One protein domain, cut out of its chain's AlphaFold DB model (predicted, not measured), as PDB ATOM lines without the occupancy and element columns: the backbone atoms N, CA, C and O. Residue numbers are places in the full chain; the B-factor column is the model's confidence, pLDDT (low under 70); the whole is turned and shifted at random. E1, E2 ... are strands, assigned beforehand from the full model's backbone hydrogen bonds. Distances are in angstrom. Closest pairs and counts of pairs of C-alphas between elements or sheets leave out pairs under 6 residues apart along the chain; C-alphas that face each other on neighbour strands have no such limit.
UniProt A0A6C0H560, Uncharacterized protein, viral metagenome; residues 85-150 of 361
ATOM      1  N   GLU A  85     -22.599  -9.610  -3.873       91.00
ATOM      2  CA  GLU A  85     -22.893 -10.203  -5.175       91.00
ATOM      3  C   GLU A  85     -21.603 -10.728  -5.809       91.00
ATOM      4  O   GLU A  85     -20.633  -9.981  -5.934       91.00
ATOM      5  N   CYS A  86     -21.588 -11.990  -6.238       89.81
ATOM      6  CA  CYS A  86     -20.493 -12.544  -7.034       89.81
ATOM      7  C   CYS A  86     -20.542 -11.995  -8.467       89.81
ATOM      8  O   CYS A  86     -21.569 -12.083  -9.137       89.81
ATOM      9  N   MET A  87     -19.424 -11.460  -8.947       87.62
ATOM     10  CA  MET A  87     -19.287 -10.871 -10.276       87.62
ATOM     11  C   MET A  87     -18.600 -11.862 -11.220       87.62
ATOM     12  O   MET A  87     -17.387 -11.803 -11.441       87.62
ATOM     13  N   ASP A  88     -19.376 -12.784 -11.788       70.75
ATOM     14  CA  ASP A  88     -18.846 -13.797 -12.704       70.75
ATOM     15  C   ASP A  88     -18.187 -13.150 -13.935       70.75
ATOM     16  O   ASP A  88     -18.767 -12.290 -14.604       70.75
ATOM     17  N   ASN A  89     -16.967 -13.590 -14.260       65.62
ATOM     18  CA  ASN A  89     -16.168 -13.112 -15.396       65.62
ATOM     19  C   ASN A  89     -15.820 -11.608 -15.369       65.62
ATOM     20  O   ASN A  89     -15.478 -11.041 -16.409       65.62
ATOM     21  N   MET A  90     -15.881 -10.950 -14.205       67.25
ATOM     22  CA  MET A  90     -15.369  -9.589 -14.039       67.25
ATOM     23  C   MET A  90     -14.115  -9.572 -13.169       67.25
ATOM     24  O   MET A  90     -14.178  -9.705 -11.953       67.25
ATOM     25  N   ASN A  91     -12.984  -9.283 -13.810       67.38
ATOM     26  CA  ASN A  91     -11.682  -9.108 -13.159       67.38
ATOM     27  C   ASN A  91     -11.329  -7.627 -12.942       67.38
ATOM     28  O   ASN A  91     -10.192  -7.296 -12.621       67.38
ATOM     29  N   ASN A  92     -12.299  -6.731 -13.154       69.50
ATOM     30  CA  ASN A  92     -12.128  -5.288 -13.032       69.50
ATOM     31  C   ASN A  92     -12.351  -4.856 -11.578       69.50
ATOM     32  O   ASN A  92     -13.488  -4.673 -11.135       69.50
ATOM     33  N   LEU A  93     -11.249  -4.695 -10.861       66.81
ATOM     34  CA  LEU A  93     -11.186  -4.278  -9.467       66.81
ATOM     35  C   LEU A  93     -11.121  -2.757  -9.366       66.81
ATOM     36  O   LEU A  93     -10.462  -2.108 -10.189       66.81
ATOM     37  N   MET A  94     -11.756  -2.188  -8.341       63.25
ATOM     38  CA  MET A  94     -11.595  -0.771  -8.024       63.25
ATOM     39  C   MET A  94     -10.494  -0.554  -6.979       63.25
ATOM     40  O   MET A  94     -10.501  -1.156  -5.910       63.25
ATOM     41  N   GLY A  95      -9.578   0.379  -7.262       56.31
ATOM     42  CA  GLY A  95      -8.642   0.926  -6.272       56.31
ATOM     43  C   GLY A  95      -7.349   0.123  -6.073       56.31
ATOM     44  O   GLY A  95      -7.304  -1.100  -6.195       56.31
ATOM     45  N   LYS A  96      -6.254   0.839  -5.780       50.47
ATOM     46  CA  LYS A  96      -4.893   0.273  -5.748       50.47
ATOM     47  C   LYS A  96      -4.273   0.138  -4.351       50.47
ATOM     48  O   LYS A  96      -3.256  -0.531  -4.236       50.47
ATOM     49  N   GLU A  97      -4.824   0.734  -3.289       55.78
ATOM     50  CA  GLU A  97      -3.945   1.065  -2.145       55.78
ATOM     51  C   GLU A  97      -4.279   0.463  -0.776       55.78
ATOM     52  O   GLU A  97      -3.400   0.462   0.082       55.78
ATOM     53  N   LYS A  98      -5.456  -0.139  -0.545       63.97
ATOM     54  CA  LYS A  98      -5.714  -0.788   0.754       63.97
ATOM     55  C   LYS A  98      -6.520  -2.078   0.634       63.97
ATOM     56  O   LYS A  98      -7.746  -2.083   0.704       63.97
ATOM     57  N   ARG A  99      -5.791  -3.180   0.444       76.00
ATOM     58  CA  ARG A  99      -6.305  -4.542   0.619       76.00
ATOM     59  C   ARG A  99      -6.026  -4.961   2.051       76.00
ATOM     60  O   ARG A  99      -4.880  -4.930   2.496       76.00
ATOM     61  N   GLU A 100      -7.065  -5.356   2.760       83.62
ATOM     62  CA  GLU A 100      -6.956  -5.883   4.118       83.62
ATOM     63  C   GLU A 100      -7.432  -7.335   4.111       83.62
ATOM     64  O   GLU A 100      -8.265  -7.712   3.283       83.62
ATOM     65  N   ILE A 101      -6.876  -8.172   4.993       85.12
ATOM     66  CA  ILE A 101      -7.389  -9.536   5.174       85.12
ATOM     67  C   ILE A 101      -8.872  -9.413   5.501       85.12
ATOM     68  O   ILE A 101      -9.243  -8.644   6.387       85.12
ATOM     69  N   TYR A 102      -9.703 -10.142   4.762       85.94
ATOM     70  CA  TYR A 102     -11.144 -10.036   4.913       85.94
ATOM     71  C   TYR A 102     -11.584 -10.429   6.329       85.94
ATOM     72  O   TYR A 102     -11.408 -11.575   6.750       85.94
ATOM     73  N   ASP A 103     -12.202  -9.479   7.030       85.31
ATOM     74  CA  ASP A 103     -12.956  -9.713   8.257       85.31
ATOM     75  C   ASP A 103     -14.459  -9.593   7.972       85.31
ATOM     76  O   ASP A 103     -14.957  -8.557   7.542       85.31
ATOM     77  N   LYS A 104     -15.210 -10.655   8.258       83.62
ATOM     78  CA  LYS A 104     -16.669 -10.695   8.081       83.62
ATOM     79  C   LYS A 104     -17.431  -9.634   8.887       83.62
ATOM     80  O   LYS A 104     -18.591  -9.372   8.578       83.62
ATOM     81  N   ASN A 105     -16.824  -9.084   9.939       85.50
ATOM     82  CA  ASN A 105     -17.437  -8.055  10.782       85.50
ATOM     83  C   ASN A 105     -17.220  -6.639  10.234       85.50
ATOM     84  O   ASN A 105     -17.867  -5.701  10.693       85.50
ATOM     85  N   GLU A 106     -16.325  -6.483   9.264       86.44
ATOM     86  CA  GLU A 106     -16.013  -5.205   8.641       86.44
ATOM     87  C   GLU A 106     -16.909  -4.948   7.419       86.44
ATOM     88  O   GLU A 106     -17.479  -5.856   6.800       86.44
ATOM     89  N   ASP A 107     -17.060  -3.670   7.067       86.00
ATOM     90  CA  ASP A 107     -17.783  -3.261   5.866       86.00
ATOM     91  C   ASP A 107     -16.807  -2.904   4.748       86.00
ATOM     92  O   ASP A 107     -16.111  -1.891   4.807       86.00
ATOM     93  N   TYR A 108     -16.743  -3.779   3.748       87.44
ATOM     94  CA  TYR A 108     -15.983  -3.579   2.518       87.44
ATOM     95  C   TYR A 108     -16.928  -3.272   1.358       87.44
ATOM     96  O   TYR A 108     -18.061  -3.759   1.350       87.44
ATOM     97  N   ASP A 109     -16.447  -2.520   0.372       84.38
ATOM     98  CA  ASP A 109     -17.171  -2.245  -0.873       84.38
ATOM     99  C   ASP A 109     -17.006  -3.397  -1.871       84.38
ATOM    100  O   ASP A 109     -17.958  -3.790  -2.549       84.38
ATOM    101  N   GLU A 110     -15.806  -3.981  -1.913       87.94
ATOM    102  CA  GLU A 110     -15.482  -5.154  -2.724       87.94
ATOM    103  C   GLU A 110     -14.751  -6.204  -1.878       87.94
ATOM    104  O   GLU A 110     -14.002  -5.881  -0.952       87.94
ATOM    105  N   ILE A 111     -14.951  -7.476  -2.210       89.62
ATOM    106  CA  ILE A 111     -14.185  -8.602  -1.682       89.62
ATOM    107  C   ILE A 111     -13.585  -9.354  -2.861       89.62
ATOM    108  O   ILE A 111     -14.261  -9.635  -3.845       89.62
ATOM    109  N   ILE A 112     -12.318  -9.725  -2.746       89.19
ATOM    110  CA  ILE A 112     -11.619 -10.526  -3.743       89.19
ATOM    111  C   ILE A 112     -11.233 -11.849  -3.116       89.19
ATOM    112  O   ILE A 112     -10.608 -11.879  -2.055       89.19
ATOM    113  N   LYS A 113     -11.545 -12.943  -3.806       90.12
ATOM    114  CA  LYS A 113     -11.015 -14.269  -3.507       90.12
ATOM    115  C   LYS A 113     -10.021 -14.680  -4.582       90.12
ATOM    116  O   LYS A 113     -10.381 -14.851  -5.743       90.12
ATOM    117  N   TYR A 114      -8.780 -14.898  -4.176       87.94
ATOM    118  CA  TYR A 114      -7.752 -15.457  -5.041       87.94
ATOM    119  C   TYR A 114      -7.997 -16.940  -5.279       87.94
ATOM    120  O   TYR A 114      -8.189 -17.702  -4.329       87.94
ATOM    121  N   THR A 115      -7.983 -17.359  -6.541       89.00
ATOM    122  CA  THR A 115      -8.130 -18.779  -6.885       89.00
ATOM    123  C   THR A 115      -6.831 -19.547  -6.633       89.00
ATOM    124  O   THR A 115      -5.761 -18.970  -6.435       89.00
ATOM    125  N   GLU A 116      -6.912 -20.874  -6.672       90.06
ATOM    126  CA  GLU A 116      -5.748 -21.767  -6.583       90.06
ATOM    127  C   GLU A 116      -4.742 -21.587  -7.733       90.06
ATOM    128  O   GLU A 116      -3.561 -21.902  -7.580       90.06
ATOM    129  N   ASN A 117      -5.196 -21.035  -8.862       89.00
ATOM    130  CA  ASN A 117      -4.390 -20.800 -10.059       89.00
ATOM    131  C   ASN A 117      -3.708 -19.426 -10.063       89.00
ATOM    132  O   ASN A 117      -3.060 -19.059 -11.044       89.00
ATOM    133  N   TYR A 118      -3.859 -18.643  -8.994       88.75
ATOM    134  CA  TYR A 118      -3.200 -17.349  -8.891       88.75
ATOM    135  C   TYR A 118      -1.675 -17.514  -8.779       88.75
ATOM    136  O   TYR A 118      -1.192 -18.413  -8.097       88.75
ATOM    137  N   TYR A 119      -0.905 -16.661  -9.461       88.38
ATOM    138  CA  TYR A 119       0.543 -16.858  -9.625       88.38
ATOM    139  C   TYR A 119       1.342 -16.661  -8.325       88.38
ATOM    140  O   TYR A 119       2.385 -17.287  -8.146       88.38
ATOM    141  N   ASP A 120       0.866 -15.802  -7.420       86.31
ATOM    142  CA  ASP A 120       1.484 -15.591  -6.112       86.31
ATOM    143  C   ASP A 120       0.981 -16.640  -5.108       86.31
ATOM    144  O   ASP A 120      -0.141 -16.561  -4.601       86.31
ATOM    145  N   GLU A 121       1.842 -17.613  -4.792       88.50
ATOM    146  CA  GLU A 121       1.592 -18.670  -3.802       88.50
ATOM    147  C   GLU A 121       1.168 -18.125  -2.432       88.50
ATOM    148  O   GLU A 121       0.412 -18.770  -1.706       88.50
ATOM    149  N   THR A 122       1.626 -16.926  -2.061       86.38
ATOM    150  CA  THR A 122       1.290 -16.324  -0.770       86.38
ATOM    151  C   THR A 122      -0.132 -15.775  -0.732       86.38
ATOM    152  O   THR A 122      -0.665 -15.579   0.364       86.38
ATOM    153  N   LEU A 123      -0.758 -15.541  -1.889       85.62
ATOM    154  CA  LEU A 123      -2.107 -14.991  -2.017       85.62
ATOM    155  C   LEU A 123      -3.159 -16.051  -2.351       85.62
ATOM    156  O   LEU A 123      -4.341 -15.814  -2.103       85.62
ATOM    157  N   LYS A 124      -2.764 -17.225  -2.854       88.75
ATOM    158  CA  LYS A 124      -3.692 -18.309  -3.212       88.75
ATOM    159  C   LYS A 124      -4.693 -18.622  -2.105       88.75
ATOM    160  O   LYS A 124      -4.335 -18.760  -0.935       88.75
ATOM    161  N   ASN A 125      -5.957 -18.782  -2.497       86.06
ATOM    162  CA  ASN A 125      -7.083 -19.104  -1.615       86.06
ATOM    163  C   ASN A 125      -7.330 -18.102  -0.475       86.06
ATOM    164  O   ASN A 125      -8.140 -18.379   0.413       86.06
ATOM    165  N   LYS A 126      -6.675 -16.935  -0.483       88.81
ATOM    166  CA  LYS A 126      -6.946 -15.867   0.478       88.81
ATOM    167  C   LYS A 126      -8.060 -14.958  -0.015       88.81
ATOM    168  O   LYS A 126      -8.303 -14.812  -1.214       88.81
ATOM    169  N   VAL A 127      -8.721 -14.341   0.956       90.69
ATOM    170  CA  VAL A 127      -9.820 -13.408   0.741       90.69
ATOM    171  C   VAL A 127      -9.415 -12.055   1.304       90.69
ATOM    172  O   VAL A 127      -8.952 -11.966   2.444       90.69
ATOM    173  N   TYR A 128      -9.579 -11.012   0.502       88.69
ATOM    174  CA  TYR A 128      -9.237  -9.644   0.863       88.69
ATOM    175  C   TYR A 128     -10.445  -8.741   0.691       88.69
ATOM    176  O   TYR A 128     -11.173  -8.858  -0.291       88.69
ATOM    177  N   GLY A 129     -10.633  -7.836   1.641       87.12
ATOM    178  CA  GLY A 129     -11.604  -6.761   1.539       87.12
ATOM    179  C   GLY A 129     -10.960  -5.484   1.003       87.12
ATOM    180  O   GLY A 129      -9.797  -5.186   1.300       87.12
ATOM    181  N   ILE A 130     -11.724  -4.728   0.219       84.12
ATOM    182  CA  ILE A 130     -11.351  -3.421  -0.320       84.12
ATOM    183  C   ILE A 130     -12.365  -2.389   0.168       84.12
ATOM    184  O   ILE A 130     -13.571  -2.542  -0.030       84.12
ATOM    185  N   LYS A 131     -11.860  -1.328   0.802       81.88
ATOM    186  CA  LYS A 131     -12.632  -0.129   1.159       81.88
ATOM    187  C   LYS A 131     -12.257   0.975   0.178       81.88
ATOM    188  O   LYS A 131     -11.075   1.304   0.048       81.88
ATOM    189  N   ASN A 132     -13.227   1.516  -0.542       70.88
ATOM    190  CA  ASN A 132     -12.993   2.528  -1.558       70.88
ATOM    191  C   ASN A 132     -12.678   3.875  -0.889       70.88
ATOM    192  O   ASN A 132     -13.430   4.346  -0.037       70.88
ATOM    193  N   GLN A 133     -11.554   4.494  -1.256       56.44
ATOM    194  CA  GLN A 133     -11.172   5.822  -0.758       56.44
ATOM    195  C   GLN A 133     -11.003   6.872  -1.860       56.44
ATOM    196  O   GLN A 133     -10.949   8.046  -1.520       56.44
ATOM    197  N   ASN A 134     -10.942   6.498  -3.146       54.78
ATOM    198  CA  ASN A 134     -10.880   7.445  -4.265       54.78
ATOM    199  C   ASN A 134     -11.257   6.759  -5.589       54.78
ATOM    200  O   ASN A 134     -10.603   5.814  -6.034       54.78
ATOM    201  N   GLU A 135     -12.308   7.270  -6.224       62.16
ATOM    202  CA  GLU A 135     -12.844   6.794  -7.498       62.16
ATOM    203  C   GLU A 135     -11.886   7.122  -8.658       62.16
ATOM    204  O   GLU A 135     -11.366   8.236  -8.724       62.16
ATOM    205  N   ASN A 136     -11.675   6.146  -9.560       55.84
ATOM    206  CA  ASN A 136     -11.319   6.263 -10.998       55.84
ATOM    207  C   ASN A 136     -10.230   5.302 -11.515       55.84
ATOM    208  O   ASN A 136      -9.983   5.282 -12.720       55.84
ATOM    209  N   TYR A 137      -9.608   4.462 -10.680       61.88
ATOM    210  CA  TYR A 137      -8.643   3.467 -11.172       61.88
ATOM    211  C   TYR A 137      -9.249   2.064 -11.221       61.88
ATOM    212  O   TYR A 137      -9.468   1.432 -10.187       61.88
ATOM    213  N   LEU A 138      -9.490   1.592 -12.445       67.25
ATOM    214  CA  LEU A 138      -9.814   0.204 -12.761       67.25
ATOM    215  C   LEU A 138      -8.514  -0.568 -12.997       67.25
ATOM    216  O   LEU A 138      -7.679  -0.147 -13.801       67.25
ATOM    217  N   TYR A 139      -8.352  -1.697 -12.320       74.38
ATOM    218  CA  TYR A 139      -7.279  -2.653 -12.583       74.38
ATOM    219  C   TYR A 139      -7.873  -4.019 -12.919       74.38
ATOM    220  O   TYR A 139      -8.918  -4.392 -12.396       74.38
ATOM    221  N   TYR A 140      -7.198  -4.740 -13.808       78.56
ATOM    222  CA  TYR A 140      -7.589  -6.069 -14.248       78.56
ATOM    223  C   TYR A 140      -6.696  -7.127 -13.589       78.56
ATOM    224  O   TYR A 140      -5.480  -7.093 -13.778       78.56
ATOM    225  N   GLU A 141      -7.287  -8.071 -12.855       83.69
ATOM    226  CA  GLU A 141      -6.559  -9.145 -12.164       83.69
ATOM    227  C   GLU A 141      -7.077 -10.525 -12.579       83.69
ATOM    228  O   GLU A 141      -8.208 -10.884 -12.274       83.69
ATOM    229  N   ASP A 142      -6.257 -11.320 -13.270       84.25
ATOM    230  CA  ASP A 142      -6.619 -12.696 -13.621       84.25
ATOM    231  C   ASP A 142      -6.663 -13.618 -12.396       84.25
ATOM    232  O   ASP A 142      -5.962 -13.408 -11.405       84.25
ATOM    233  N   ASN A 143      -7.426 -14.712 -12.512       87.06
ATOM    234  CA  ASN A 143      -7.496 -15.788 -11.517       87.06
ATOM    235  C   ASN A 143      -8.000 -15.333 -10.135       87.06
ATOM    236  O   ASN A 143      -7.583 -15.873  -9.102       87.06
ATOM    237  N   VAL A 144      -8.932 -14.379 -10.121       87.62
ATOM    238  CA  VAL A 144      -9.660 -13.939  -8.926       87.62
ATOM    239  C   VAL A 144     -11.168 -14.084  -9.119       87.62
ATOM    240  O   VAL A 144     -11.666 -14.101 -10.240       87.62
ATOM    241  N   ILE A 145     -11.898 -14.181  -8.011       88.75
ATOM    242  CA  ILE A 145     -13.355 -14.067  -7.968       88.75
ATOM    243  C   ILE A 145     -13.672 -12.770  -7.231       88.75
ATOM    244  O   ILE A 145     -13.276 -12.596  -6.075       88.75
ATOM    245  N   LEU A 146     -14.357 -11.860  -7.916       89.25
ATOM    246  CA  LEU A 146     -14.755 -10.566  -7.385       89.25
ATOM    247  C   LEU A 146     -16.164 -10.645  -6.810       89.25
ATOM    248  O   LEU A 146     -17.084 -11.126  -7.461       89.25
ATOM    249  N   TYR A 147     -16.335 -10.098  -5.618       90.75
ATOM    250  CA  TYR A 147     -17.621  -9.893  -4.983       90.75
ATOM    251  C   TYR A 147     -17.812  -8.401  -4.718       90.75
ATOM    252  O   TYR A 147     -16.906  -7.740  -4.207       90.75
ATOM    253  N   LYS A 148     -18.981  -7.856  -5.044       90.19
ATOM    254  CA  LYS A 148     -19.314  -6.444  -4.821       90.19
ATOM    255  C   LYS A 148     -20.451  -6.310  -3.840       90.19
ATOM    256  O   LYS A 148     -21.356  -7.139  -3.811       90.19
ATOM    257  N   LYS A 149     -20.419  -5.261  -3.027       90.81
ATOM    258  CA  LYS A 149     -21.569  -4.911  -2.201       90.81
ATOM    259  C   LYS A 149     -22.777  -4.676  -3.112       90.81
ATOM    260  O   LYS A 149     -22.637  -4.110  -4.200       90.81
ATOM    261  N   HIS A 150     -23.952  -5.133  -2.680       92.69
ATOM    262  CA  HIS A 150     -25.184  -4.898  -3.431       92.69
ATOM    263  C   HIS A 150     -25.408  -3.399  -3.621       92.69
ATOM    264  O   HIS A 150     -25.263  -2.608  -2.684       92.69
TER     265      HIS A 150
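What this domain is: This is residues 85 to 150 of the 361 residues of an uncharacterized protein of viral metagenome (UniProt A0A6C0H560). A twisted sheet of five strands, E1 - E7 - E4 - E5 - E3, has a small two-strand ribbon, E2 and E6, over one of its faces, with E2 nearer to the sheet; the long link of residues 115 to 126 loops beyond the end of the hairpin E4 and E5. The printed part has 66 residues, seven named strands, E1 to E7 in chain order, and no named helix. Both sheets are antiparallel and the class is all strand, though only 27 residues are in named elements. The whole is compact, with a radius of gyration of the C-alphas of 11.2 A and spans of 28 by 25 by 22 A.

How they stand to each other: E1, residues 85 to 87, is an edge strand, antiparallel to E7, residues 144 to 149, at 142 degrees, with N 87 and O 146 2.8 A apart. E7 is antiparallel to E4, residues 110 to 114, at 162 degrees; N 111 and O 147 are 2.8 A apart. E4 and E5, residues 127 to 130, form a hairpin; N 112 and O 128 are 2.8 A apart. E5 is antiparallel to the other edge strand, E3, residues 99 to 101; N 129 and O 100 are 2.9 A apart. E2, residues 92 to 94, is antiparallel to E6, residues 138 to 140; N 93 and O 139 are 2.8 A apart. The closest C-alphas of E2 and E7, Leu 93 and Leu 146, are 7.5 A apart. E4 and E6 are apart.

Where its parts are: E1, 6.3 A long, begins at C-alpha 85 (-22.893, -10.203, -5.175). E2, E3 and E6 each measure 6.8 A, E4 13.1 A and E5 10.2 A. E7, 16.4 A, ends at C-alpha 149 (-21.569, -4.911, -2.201).

The domain as a whole: The C-alphas farthest apart, Glu 121 and His 150, are 30.1 A apart. The printed part has no cut. The link E4 to E5 is long. Residues 89 to 98 and 133 to 138 have pLDDT under 70.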